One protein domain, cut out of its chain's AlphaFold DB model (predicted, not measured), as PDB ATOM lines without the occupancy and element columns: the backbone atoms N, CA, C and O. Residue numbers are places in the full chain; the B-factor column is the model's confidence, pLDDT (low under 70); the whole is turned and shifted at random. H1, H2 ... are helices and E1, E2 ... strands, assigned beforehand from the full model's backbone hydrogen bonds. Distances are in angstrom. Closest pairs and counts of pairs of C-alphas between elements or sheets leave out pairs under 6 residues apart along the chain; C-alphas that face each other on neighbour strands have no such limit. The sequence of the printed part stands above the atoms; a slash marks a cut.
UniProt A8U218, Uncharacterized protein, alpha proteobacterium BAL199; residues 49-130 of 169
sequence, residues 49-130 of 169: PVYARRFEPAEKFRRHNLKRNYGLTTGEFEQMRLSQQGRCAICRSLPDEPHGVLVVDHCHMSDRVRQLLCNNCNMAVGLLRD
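AT A GLANCE: This is residues 49 to 130 of the 169 residues of an uncharacterized protein of alpha proteobacterium BAL199 (UniProt A8U218). A small two-stranded hairpin, E1 and E2, sits between two short helices, H2 and H3, and a long helix, H1, reaches away from this body as an arm, its residues 49 to 61 sticking out free. The long link of residues 84 to 101 loops past the end of the hairpin away from its turn. The printed part has 82 residues, with the order H1, H2, E1, E2, H3 along the chain; the sheet, E1 - E2, is antiparallel and the class is mixed, helices and strands. The whole is only just compact, close to loose, with a radius of gyration of the C-alphas of 13.9 A and spans of 45 by 30 by 24 A.

HOW THE PARTS SIT: E1, residues 102 to 106, and E2, residues 113 to 118, form an antiparallel hairpin at 148 degrees, with N 103 and O 117 at 2.8 A and N 114 and O 105 at 2.9 A, within hydrogen-bond range. The closest C-alphas of E1 and H3, residues 119 to 127, are those of Asp 105 and Asn 122, 6.4 A apart. Those of E2 and H2, residues 74 to 83, are Arg 81 and Leu 116, 7.0 A apart. H2 and E1 are near each other, with 6 pairs of C-alphas within 10 A. H1, residues 49 to 70, is close to but not clearly touching H2, about perpendicular at 74 degrees; the closest C-alphas are those of Arg 63 and Thr 74, 6.3 A apart. H3 is apart from H1 and H2. Every O i to N i+4 pair is within hydrogen-bond range in H2 and H3, and 13 of 18 in H1.

IN THESE COORDINATES: H1 starts at C-alpha 49 (21.572, 40.817, -41.157) and is 31.8 A long; H2 measures 14.2 A, E1 12.9 A, E2 14.6 A and H3 12.2 A, from first to last C-alpha. H3 ends at C-alpha 127 (-1.259, 7.753, -27.409).

THE WHOLE: The C-alphas farthest apart, those of Pro 49 and Leu 128, are 45.2 A apart. The printed part has no cut, and the link from H2 to E1 is long. The pLDDT is under 70 at residues 52 to 62, 96 and 98 to 100.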
ATOM      1  N   PRO A  49      22.997  40.495 -41.055       81.38
ATOM      2  CA  PRO A  49      21.572  40.817 -41.157       81.38
ATOM      3  C   PRO A  49      20.739  39.719 -41.824       81.38
ATOM      4  O   PRO A  49      19.572  39.546 -41.489       81.38
ATOM      5  N   VAL A  50      21.329  38.937 -42.736       80.31
ATOM      6  CA  VAL A  50      20.652  37.789 -43.367       80.31
ATOM      7  C   VAL A  50      20.339  36.696 -42.342       80.31
ATOM      8  O   VAL A  50      19.309  36.036 -42.445       80.31
ATOM      9  N   TYR A  51      21.210  36.506 -41.348       70.62
ATOM     10  CA  TYR A  51      21.000  35.544 -40.265       70.62
ATOM     11  C   TYR A  51      20.143  36.126 -39.138       70.62
ATOM     12  O   TYR A  51      19.292  35.406 -38.635       70.62
ATOM     13  N   ALA A  52      20.280  37.411 -38.796       63.97
ATOM     14  CA  ALA A  52      19.402  38.071 -37.823       63.97
ATOM     15  C   ALA A  52      17.918  37.981 -38.240       63.97
ATOM     16  O   ALA A  52      17.067  37.575 -37.452       63.97
ATOM     17  N   ARG A  53      17.625  38.206 -39.529       57.75
ATOM     18  CA  ARG A  53      16.281  38.076 -40.123       57.75
ATOM     19  C   ARG A  53      15.747  36.644 -40.207       57.75
ATOM     20  O   ARG A  53      14.596  36.467 -40.578       57.75
ATOM     21  N   ARG A  54      16.552  35.611 -39.932       55.88
ATOM     22  CA  ARG A  54      16.078  34.213 -39.875       55.88
ATOM     23  C   ARG A  54      15.550  33.821 -38.494       55.88
ATOM     24  O   ARG A  54      14.777  32.872 -38.420       55.88
ATOM     25  N   PHE A  55      15.912  34.547 -37.436       49.22
ATOM     26  CA  PHE A  55      15.435  34.281 -36.072       49.22
ATOM     27  C   PHE A  55      14.120  35.012 -35.744       49.22
ATOM     28  O   PHE A  55      13.248  34.429 -35.107       49.22
ATOM     29  N   GLU A  56      13.910  36.221 -36.274       53.00
ATOM     30  CA  GLU A  56      12.648  36.982 -36.144       53.00
ATOM     31  C   GLU A  56      11.388  36.238 -36.647       53.00
ATOM     32  O   GLU A  56      10.357  36.260 -35.969       53.00
ATOM     33  N   PRO A  57      11.423  35.547 -37.808       58.91
ATOM     34  CA  PRO A  57      10.301  34.760 -38.287       58.91
ATOM     35  C   PRO A  57       9.927  33.667 -37.297       58.91
ATOM     36  O   PRO A  57       8.748  33.509 -37.028       58.91
ATOM     37  N   ALA A  58      10.893  32.951 -36.716       62.00
ATOM     38  CA  ALA A  58      10.616  31.836 -35.812       62.00
ATOM     39  C   ALA A  58       9.858  32.282 -34.550       62.00
ATOM     40  O   ALA A  58       8.900  31.627 -34.141       62.00
ATOM     41  N   GLU A  59      10.219  33.430 -33.976       61.50
ATOM     42  CA  GLU A  59       9.530  33.993 -32.812       61.50
ATOM     43  C   GLU A  59       8.143  34.548 -33.177       61.50
ATOM     44  O   GLU A  59       7.153  34.290 -32.486       61.50
ATOM     45  N   LYS A  60       8.030  35.229 -34.326       61.31
ATOM     46  CA  LYS A  60       6.743  35.704 -34.860       61.31
ATOM     47  C   LYS A  60       5.803  34.543 -35.208       61.31
ATOM     48  O   LYS A  60       4.612  34.634 -34.917       61.31
ATOM     49  N   PHE A  61       6.324  33.454 -35.776       66.25
ATOM     50  CA  PHE A  61       5.596  32.215 -36.061       66.25
ATOM     51  C   PHE A  61       5.160  31.524 -34.772       66.25
ATOM     52  O   PHE A  61       4.006  31.124 -34.673       66.25
ATOM     53  N   ARG A  62       6.028  31.445 -33.755       68.44
ATOM     54  CA  ARG A  62       5.663  30.894 -32.442       68.44
ATOM     55  C   ARG A  62       4.528  31.691 -31.801       68.44
ATOM     56  O   ARG A  62       3.546  31.095 -31.373       68.44
ATOM     57  N   ARG A  63       4.615  33.026 -31.797       71.50
ATOM     58  CA  ARG A  63       3.550  33.908 -31.291       71.50
ATOM     59  C   ARG A  63       2.248  33.755 -32.077       71.50
ATOM     60  O   ARG A  63       1.177  33.691 -31.485       71.50
ATOM     61  N   HIS A  64       2.339  33.695 -33.404       70.81
ATOM     62  CA  HIS A  64       1.182  33.483 -34.268       70.81
ATOM     63  C   HIS A  64       0.516  32.127 -33.999       70.81
ATOM     64  O   HIS A  64      -0.701  32.067 -33.872       70.81
ATOM     65  N   ASN A  65       1.301  31.059 -33.858       79.62
ATOM     66  CA  ASN A  65       0.791  29.717 -33.593       79.62
ATOM     67  C   ASN A  65       0.192  29.597 -32.190       79.62
ATOM     68  O   ASN A  65      -0.856  28.979 -32.055       79.62
ATOM     69  N   LEU A  66       0.792  30.232 -31.175       83.81
ATOM     70  CA  LEU A  66       0.229  30.278 -29.821       83.81
ATOM     71  C   LEU A  66      -1.178  30.882 -29.820       83.81
ATOM     72  O   LEU A  66      -2.117  30.271 -29.316       83.81
ATOM     73  N   LYS A  67      -1.331  32.041 -30.471       85.81
ATOM     74  CA  LYS A  67      -2.619  32.728 -30.544       85.81
ATOM     75  C   LYS A  67      -3.626  31.985 -31.419       85.81
ATOM     76  O   LYS A  67      -4.784  31.870 -31.044       85.81
ATOM     77  N   ARG A  68      -3.202  31.499 -32.590       84.81
ATOM     78  CA  ARG A  68      -4.088  30.832 -33.554       84.81
ATOM     79  C   ARG A  68      -4.591  29.485 -33.042       84.81
ATOM     80  O   ARG A  68      -5.763  29.193 -33.224       84.81
ATOM     81  N   ASN A  69      -3.705  28.670 -32.477       84.50
ATOM     82  CA  ASN A  69      -4.022  27.279 -32.158       84.50
ATOM     83  C   ASN A  69      -4.560  27.117 -30.735       84.50
ATOM     84  O   ASN A  69      -5.305  26.183 -30.490       84.50
ATOM     85  N   TYR A  70      -4.176  28.003 -29.810       87.94
ATOM     86  CA  TYR A  70      -4.496  27.849 -28.384       87.94
ATOM     87  C   TYR A  70      -5.176  29.078 -27.776       87.94
ATOM     88  O   TYR A  70      -5.454  29.091 -26.582       87.94
ATOM     89  N   GLY A  71      -5.384  30.146 -28.552       88.62
ATOM     90  CA  GLY A  71      -5.928  31.405 -28.034       88.62
ATOM     91  C   GLY A  71      -4.989  32.161 -27.086       88.62
ATOM     92  O   GLY A  71      -5.389  33.189 -26.555       88.62
ATOM     93  N   LEU A  72      -3.745  31.701 -26.902       89.25
ATOM     94  CA  LEU A  72      -2.817  32.249 -25.912       89.25
ATOM     95  C   LEU A  72      -1.943  33.372 -26.474       89.25
ATOM     96  O   LEU A  72      -1.385  33.301 -27.575       89.25
ATOM     97  N   THR A  73      -1.732  34.390 -25.654       89.31
ATOM     98  CA  THR A  73      -0.665  35.374 -25.804       89.31
ATOM     99  C   THR A  73       0.671  34.808 -25.315       89.31
ATOM    100  O   THR A  73       0.751  33.824 -24.579       89.31
ATOM    101  N   THR A  74       1.771  35.458 -25.698       85.69
ATOM    102  CA  THR A  74       3.102  35.118 -25.169       85.69
ATOM    103  C   THR A  74       3.210  35.365 -23.665       85.69
ATOM    104  O   THR A  74       3.951  34.652 -22.997       85.69
ATOM    105  N   GLY A  75       2.478  36.355 -23.140       87.44
ATOM    106  CA  GLY A  75       2.431  36.657 -21.711       87.44
ATOM    107  C   GLY A  75       1.750  35.547 -20.917       87.44
ATOM    108  O   GLY A  75       2.319  35.079 -19.940       87.44
ATOM    109  N   GLU A  76       0.596  35.063 -21.382       90.38
ATOM    110  CA  GLU A  76      -0.111  33.938 -20.749       90.38
ATOM    111  C   GLU A  76       0.723  32.654 -20.794       90.38
ATOM    112  O   GLU A  76       0.840  31.962 -19.787       90.38
ATOM    113  N   PHE A  77       1.383  32.367 -21.923       90.81
ATOM    114  CA  PHE A  77       2.304  31.230 -22.007       90.81
ATOM    115  C   PHE A  77       3.436  31.331 -20.971       90.81
ATOM    116  O   PHE A  77       3.754  30.347 -20.304       90.81
ATOM    117  N   GLU A  78       4.056  32.506 -20.819       87.38
ATOM    118  CA  GLU A  78       5.131  32.681 -19.837       87.38
ATOM    119  C   GLU A  78       4.603  32.632 -18.401       87.38
ATOM    120  O   GLU A  78       5.256  32.049 -17.542       87.38
ATOM    121  N   GLN A  79       3.402  33.147 -18.132       92.00
ATOM    122  CA  GLN A  79       2.749  33.004 -16.830       92.00
ATOM    123  C   GLN A  79       2.507  31.534 -16.477       92.00
ATOM    124  O   GLN A  79       2.825  31.127 -15.361       92.00
ATOM    125  N   MET A  80       2.029  30.718 -17.425       93.12
ATOM    126  CA  MET A  80       1.913  29.265 -17.244       93.12
ATOM    127  C   MET A  80       3.279  28.618 -16.990       93.12
ATOM    128  O   MET A  80       3.420  27.745 -16.136       93.12
ATOM    129  N   ARG A  81       4.313  29.049 -17.722       91.75
ATOM    130  CA  ARG A  81       5.675  28.542 -17.527       91.75
ATOM    131  C   ARG A  81       6.186  28.861 -16.129       91.75
ATOM    132  O   ARG A  81       6.732  27.978 -15.478       91.75
ATOM    133  N   LEU A  82       5.997  30.091 -15.660       91.25
ATOM    134  CA  LEU A  82       6.429  30.537 -14.339       91.25
ATOM    135  C   LEU A  82       5.640  29.854 -13.217       91.25
ATOM    136  O   LEU A  82       6.256  29.401 -12.255       91.25
ATOM    137  N   SER A  83       4.319  29.703 -13.352       91.88
ATOM    138  CA  SER A  83       3.496  28.997 -12.357       91.88
ATOM    139  C   SER A  83       3.873  27.516 -12.237       91.88
ATOM    140  O   SER A  83       3.829  26.949 -11.149       91.88
ATOM    141  N   GLN A  84       4.340  26.909 -13.331       94.06
ATOM    142  CA  GLN A  84       4.903  25.557 -13.349       94.06
ATOM    143  C   GLN A  84       6.402  25.497 -13.014       94.06
ATOM    144  O   GLN A  84       7.015  24.438 -13.163       94.06
ATOM    145  N   GLN A  85       7.020  26.608 -12.599       92.25
ATOM    146  CA  GLN A  85       8.456  26.703 -12.296       92.25
ATOM    147  C   GLN A  85       9.356  26.250 -13.460       92.25
ATOM    148  O   GLN A  85      10.436  25.696 -13.268       92.25
ATOM    149  N   GLY A  86       8.890  26.450 -14.692       89.88
ATOM    150  CA  GLY A  86       9.578  26.039 -15.910       89.88
ATOM    151  C   GLY A  86       9.562  24.537 -16.180       89.88
ATOM    152  O   GLY A  86      10.298  24.105 -17.059       89.88
ATOM    153  N   ARG A  87       8.748  23.748 -15.469       92.81
ATOM    154  CA  ARG A  87       8.753  22.280 -15.535       92.81
ATOM    155  C   ARG A  87       7.531  21.710 -16.242       92.81
ATOM    156  O   ARG A  87       6.463  22.322 -16.268       92.81
ATOM    157  N   CYS A  88       7.672  20.498 -16.774       94.12
ATOM    158  CA  CYS A  88       6.537  19.718 -17.264       94.12
ATOM    159  C   CYS A  88       5.540  19.462 -16.124       94.12
ATOM    160  O   CYS A  88       5.943  19.044 -15.042       94.12
ATOM    161  N   ALA A  89       4.243  19.662 -16.365       95.00
ATOM    162  CA  ALA A  89       3.233  19.451 -15.327       95.00
ATOM    163  C   ALA A  89       3.086  17.982 -14.882       95.00
ATOM    164  O   ALA A  89       2.700  17.738 -13.741       95.00
ATOM    165  N   ILE A  90       3.439  17.024 -15.750       93.12
ATOM    166  CA  ILE A  90       3.374  15.582 -15.463       93.12
ATOM    167  C   ILE A  90       4.680  15.101 -14.821       93.12
ATOM    168  O   ILE A  90       4.710  14.825 -13.628       93.12
ATOM    169  N   CYS A  91       5.781  15.030 -15.577       91.19
ATOM    170  CA  CYS A  91       7.020  14.409 -15.085       91.19
ATOM    171  C   CYS A  91       7.967  15.365 -14.346       91.19
ATOM    172  O   CYS A  91       9.048  14.952 -13.942       91.19
ATOM    173  N   ARG A  92       7.604  16.648 -14.203       91.69
ATOM    174  CA  ARG A  92       8.382  17.680 -13.484       91.69
ATOM    175  C   ARG A  92       9.795  17.953 -14.020       91.69
ATOM    176  O   ARG A  92      10.539  18.715 -13.401       91.69
ATOM    177  N   SER A  93      10.129  17.424 -15.195       88.06
ATOM    178  CA  SER A  93      11.403  17.696 -15.864       88.06
ATOM    179  C   SER A  93      11.522  19.134 -16.360       88.06
ATOM    180  O   SER A  93      10.516  19.777 -16.691       88.06
ATOM    181  N   LEU A  94      12.758  19.633 -16.404       85.31
ATOM    182  CA  LEU A  94      13.097  20.924 -17.002       85.31
ATOM    183  C   LEU A  94      13.281  20.821 -18.531       85.31
ATOM    184  O   LEU A  94      13.491  19.733 -19.064       85.31
ATOM    185  N   PRO A  95      13.223  21.945 -19.271       73.38
ATOM    186  CA  PRO A  95      13.300  21.929 -20.731       73.38
ATOM    187  C   PRO A  95      14.685  21.564 -21.292       73.38
ATOM    188  O   PRO A  95      14.806  21.234 -22.472       73.38
ATOM    189  N   ASP A  96      15.726  21.703 -20.471       69.88
ATOM    190  CA  ASP A  96      17.133  21.392 -20.740       69.88
ATOM    191  C   ASP A  96      17.551  19.986 -20.268       69.88
ATOM    192  O   ASP A  96      18.627  19.509 -20.628       69.88
ATOM    193  N   GLU A  97      16.682  19.292 -19.532       72.94
ATOM    194  CA  GLU A  97      16.789  17.859 -19.250       72.94
ATOM    195  C   GLU A  97      16.423  17.028 -20.509       72.94
ATOM    196  O   GLU A  97      15.941  17.585 -21.504       72.94
ATOM    197  N   PRO A  98      16.614  15.687 -20.525       58.41
ATOM    198  CA  PRO A  98      16.469  14.850 -21.732       58.41
ATOM    199  C   PRO A  98      15.098  14.915 -22.430       58.41
ATOM    200  O   PRO A  98      14.919  14.358 -23.512       58.41
ATOM    201  N   HIS A  99      14.117  15.564 -21.806       61.25
ATOM    202  CA  HIS A  99      12.718  15.598 -22.204       61.25
ATOM    203  C   HIS A  99      12.345  16.805 -23.089       61.25
ATOM    204  O   HIS A  99      11.239  16.840 -23.641       61.25
ATOM    205  N   GLY A 100      13.280  17.737 -23.319       66.56
ATOM    206  CA  GLY A 100      13.182  18.786 -24.338       66.56
ATOM    207  C   GLY A 100      12.193  19.921 -24.029       66.56
ATOM    208  O   GLY A 100      11.727  20.096 -22.911       66.56
ATOM    209  N   VAL A 101      11.869  20.725 -25.049       83.50
ATOM    210  CA  VAL A 101      11.086  21.973 -24.922       83.50
ATOM    211  C   VAL A 101       9.650  21.727 -24.430       83.50
ATOM    212  O   VAL A 101       8.995  20.782 -24.868       83.50
ATOM    213  N   LEU A 102       9.136  22.630 -23.584       89.88
ATOM    214  CA  LEU A 102       7.733  22.635 -23.164       89.88
ATOM    215  C   LEU A 102       6.782  23.050 -24.296       89.88
ATOM    216  O   LEU A 102       6.989  24.070 -24.962       89.88
ATOM    217  N   VAL A 103       5.704  22.289 -24.444       91.31
ATOM    218  CA  VAL A 103       4.612  22.490 -25.399       91.31
ATOM    219  C   VAL A 103       3.286  22.691 -24.671       91.31
ATOM    220  O   VAL A 103       3.132  22.276 -23.525       91.31
ATOM    221  N   VAL A 104       2.341  23.361 -25.333       93.62
ATOM    222  CA  VAL A 104       0.987  23.577 -24.806       93.62
ATOM    223  C   VAL A 104       0.162  22.314 -25.025       93.62
ATOM    224  O   VAL A 104      -0.073  21.931 -26.171       93.62
ATOM    225  N   ASP A 105      -0.291  21.701 -23.937       94.25
ATOM    226  CA  ASP A 105      -1.281  20.630 -23.973       94.25
ATOM    227  C   ASP A 105      -2.701  21.213 -23.922       94.25
ATOM    228  O   ASP A 105      -2.978  22.183 -23.208       94.25
ATOM    229  N   HIS A 106      -3.605  20.628 -24.702       90.50
ATOM    230  CA  HIS A 106      -4.998  21.050 -24.820       90.50
ATOM    231  C   HIS A 106      -5.893  19.835 -25.049       90.50
ATOM    232  O   HIS A 106      -5.468  18.828 -25.609       90.50
ATOM    233  N   CYS A 107      -7.144  19.927 -24.605       86.25
ATOM    234  CA  CYS A 107      -8.130  18.886 -24.849       86.25
ATOM    235  C   CYS A 107      -8.585  18.922 -26.312       86.25
ATOM    236  O   CYS A 107      -9.160  19.916 -26.749       86.25
ATOM    237  N   HIS A 108      -8.414  17.819 -27.039       77.31
ATOM    238  CA  HIS A 108      -8.795  17.722 -28.452       77.31
ATOM    239  C   HIS A 108     -10.314  17.792 -28.715       77.31
ATOM    240  O   HIS A 108     -10.725  17.900 -29.866       77.31
ATOM    241  N   MET A 109     -11.159  17.707 -27.677       81.69
ATOM    242  CA  MET A 109     -12.620  17.814 -27.814       81.69
ATOM    243  C   MET A 109     -13.160  19.220 -27.550       81.69
ATOM    244  O   MET A 109     -14.191  19.588 -28.105       81.69
ATOM    245  N   SER A 110     -12.516  19.984 -26.664       83.00
ATOM    246  CA  SER A 110     -13.010  21.294 -26.217       83.00
ATOM    247  C   SER A 110     -12.084  22.452 -26.569       83.00
ATOM    248  O   SER A 110     -12.394  23.589 -26.225       83.00
ATOM    249  N   ASP A 111     -10.926  22.162 -27.168       82.31
ATOM    250  CA  ASP A 111      -9.812  23.087 -27.399       82.31
ATOM    251  C   ASP A 111      -9.311  23.807 -26.132       82.31
ATOM    252  O   ASP A 111      -8.481  24.716 -26.193       82.31
ATOM    253  N   ARG A 112      -9.768  23.384 -24.945       88.44
ATOM    254  CA  ARG A 112      -9.359  23.983 -23.677       88.44
ATOM    255  C   ARG A 112      -7.901  23.634 -23.408       88.44
ATOM    256  O   ARG A 112      -7.553  22.461 -23.259       88.44
ATOM    257  N   VAL A 113      -7.072  24.665 -23.275       93.44
ATOM    258  CA  VAL A 113      -5.694  24.532 -22.793       93.44
ATOM    259  C   VAL A 113      -5.698  23.938 -21.387       93.44
ATOM    260  O   VAL A 113      -6.425  24.404 -20.507       93.44
ATOM    261  N   ARG A 114      -4.874  22.907 -21.187       94.38
ATOM    262  CA  ARG A 114      -4.624  22.282 -19.889       94.38
ATOM    263  C   ARG A 114      -3.379  22.917 -19.271       94.38
ATOM    264  O   ARG A 114      -3.489  23.907 -18.553       94.38
ATOM    265  N   GLN A 115      -2.194  22.389 -19.566       95.50
ATOM    266  CA  GLN A 115      -0.927  22.807 -18.953       95.50
ATOM    267  C   GLN A 115       0.238  22.729 -19.949       95.50
ATOM    268  O   GLN A 115       0.068  22.329 -21.099       95.50
ATOM    269  N   LEU A 116       1.439  23.127 -19.524       95.62
ATOM    270  CA  LEU A 116       2.653  22.913 -20.311       95.62
ATOM    271  C   LEU A 116       3.260  21.540 -20.014       95.62
ATOM    272  O   LEU A 116       3.566  21.215 -18.860       95.62
ATOM    273  N   LEU A 117       3.494  20.755 -21.060       95.19
ATOM    274  CA  LEU A 117       4.089  19.422 -20.979       95.19
ATOM    275  C   LEU A 117       5.402  19.359 -21.759       95.19
ATOM    276  O   LEU A 117       5.608  20.127 -22.691       95.19
ATOM    277  N   CYS A 118       6.296  18.434 -21.409       93.06
ATOM    278  CA  CYS A 118       7.381  18.070 -22.317       93.06
ATOM    279  C   CYS A 118       6.818  17.265 -23.503       93.06
ATOM    280  O   CYS A 118       5.717  16.710 -23.423       93.06
ATOM    281  N   ASN A 119       7.578  17.157 -24.596       90.81
ATOM    282  CA  ASN A 119       7.111  16.466 -25.806       90.81
ATOM    283  C   ASN A 119       6.718  15.003 -25.549       90.81
ATOM    284  O   ASN A 119       5.711  14.539 -26.081       90.81
ATOM    285  N   ASN A 120       7.475  14.291 -24.710       92.06
ATOM    286  CA  ASN A 120       7.217  12.879 -24.420       92.06
ATOM    287  C   ASN A 120       5.899  12.692 -23.667       92.06
ATOM    288  O   ASN A 120       5.094  11.844 -24.044       92.06
ATOM    289  N   CYS A 121       5.657  13.504 -22.635       93.75
ATOM    290  CA  CYS A 121       4.406  13.460 -21.886       93.75
ATOM    291  C   CYS A 121       3.217  13.868 -22.763       93.75
ATOM    292  O   CYS A 121       2.200  13.183 -22.745       93.75
ATOM    293  N   ASN A 122       3.358  14.921 -23.575       94.44
ATOM    294  CA  ASN A 122       2.311  15.343 -24.509       94.44
ATOM    295  C   ASN A 122       1.956  14.231 -25.512       94.44
ATOM    296  O   ASN A 122       0.788  13.941 -25.754       94.44
ATOM    297  N   MET A 123       2.968  13.561 -26.068       92.56
ATOM    298  CA  MET A 123       2.765  12.425 -26.965       92.56
ATOM    299  C   MET A 123       2.105  11.241 -26.249       92.56
ATOM    300  O   MET A 123       1.200  10.630 -26.808       92.56
ATOM    301  N   ALA A 124       2.519  10.930 -25.018       94.19
ATOM    302  CA  ALA A 124       1.925   9.854 -24.228       94.19
ATOM    303  C   ALA A 124       0.429  10.090 -23.970       94.19
ATOM    304  O   ALA A 124      -0.362   9.168 -24.149       94.19
ATOM    305  N   VAL A 125       0.027  11.322 -23.639       94.12
ATOM    306  CA  VAL A 125      -1.391  11.695 -23.486       94.12
ATOM    307  C   VAL A 125      -2.177  11.404 -24.772       94.12
ATOM    308  O   VAL A 125      -3.222  10.755 -24.720       94.12
ATOM    309  N   GLY A 126      -1.634  11.786 -25.933       91.75
ATOM    310  CA  GLY A 126      -2.247  11.489 -27.231       91.75
ATOM    311  C   GLY A 126      -2.316   9.990 -27.556       91.75
ATOM    312  O   GLY A 126      -3.333   9.513 -28.056       91.75
ATOM    313  N   LEU A 127      -1.274   9.215 -27.230       93.44
ATOM    314  CA  LEU A 127      -1.259   7.753 -27.409       93.44
ATOM    315  C   LEU A 127      -2.302   7.051 -26.531       93.44
ATOM    316  O   LEU A 127      -2.887   6.050 -26.945       93.44
ATOM    317  N   LEU A 128      -2.566   7.606 -25.349       94.44
ATOM    318  CA  LEU A 128      -3.623   7.170 -24.437       94.44
ATOM    319  C   LEU A 128      -5.000   7.742 -24.808       94.44
ATOM    320  O   LEU A 128      -5.976   7.466 -24.113       94.44
ATOM    321  N   ARG A 129      -5.090   8.496 -25.914       90.94
ATOM    322  CA  ARG A 129      -6.317   9.099 -26.457       90.94
ATOM    323  C   ARG A 129      -7.050   9.988 -25.461       90.94
ATOM    324  O   ARG A 129      -8.276   9.982 -25.432       90.94
ATOM    325  N   ASP A 130      -6.297  10.700 -24.625       90.25
ATOM    326  CA  ASP A 130      -6.861  11.568 -23.590       90.25
ATOM    327  C   ASP A 130      -7.786  10.840 -22.588       90.25
ATOM    328  O   ASP A 130      -8.531  11.495 -21.860       90.25
TER     329      ASP A 130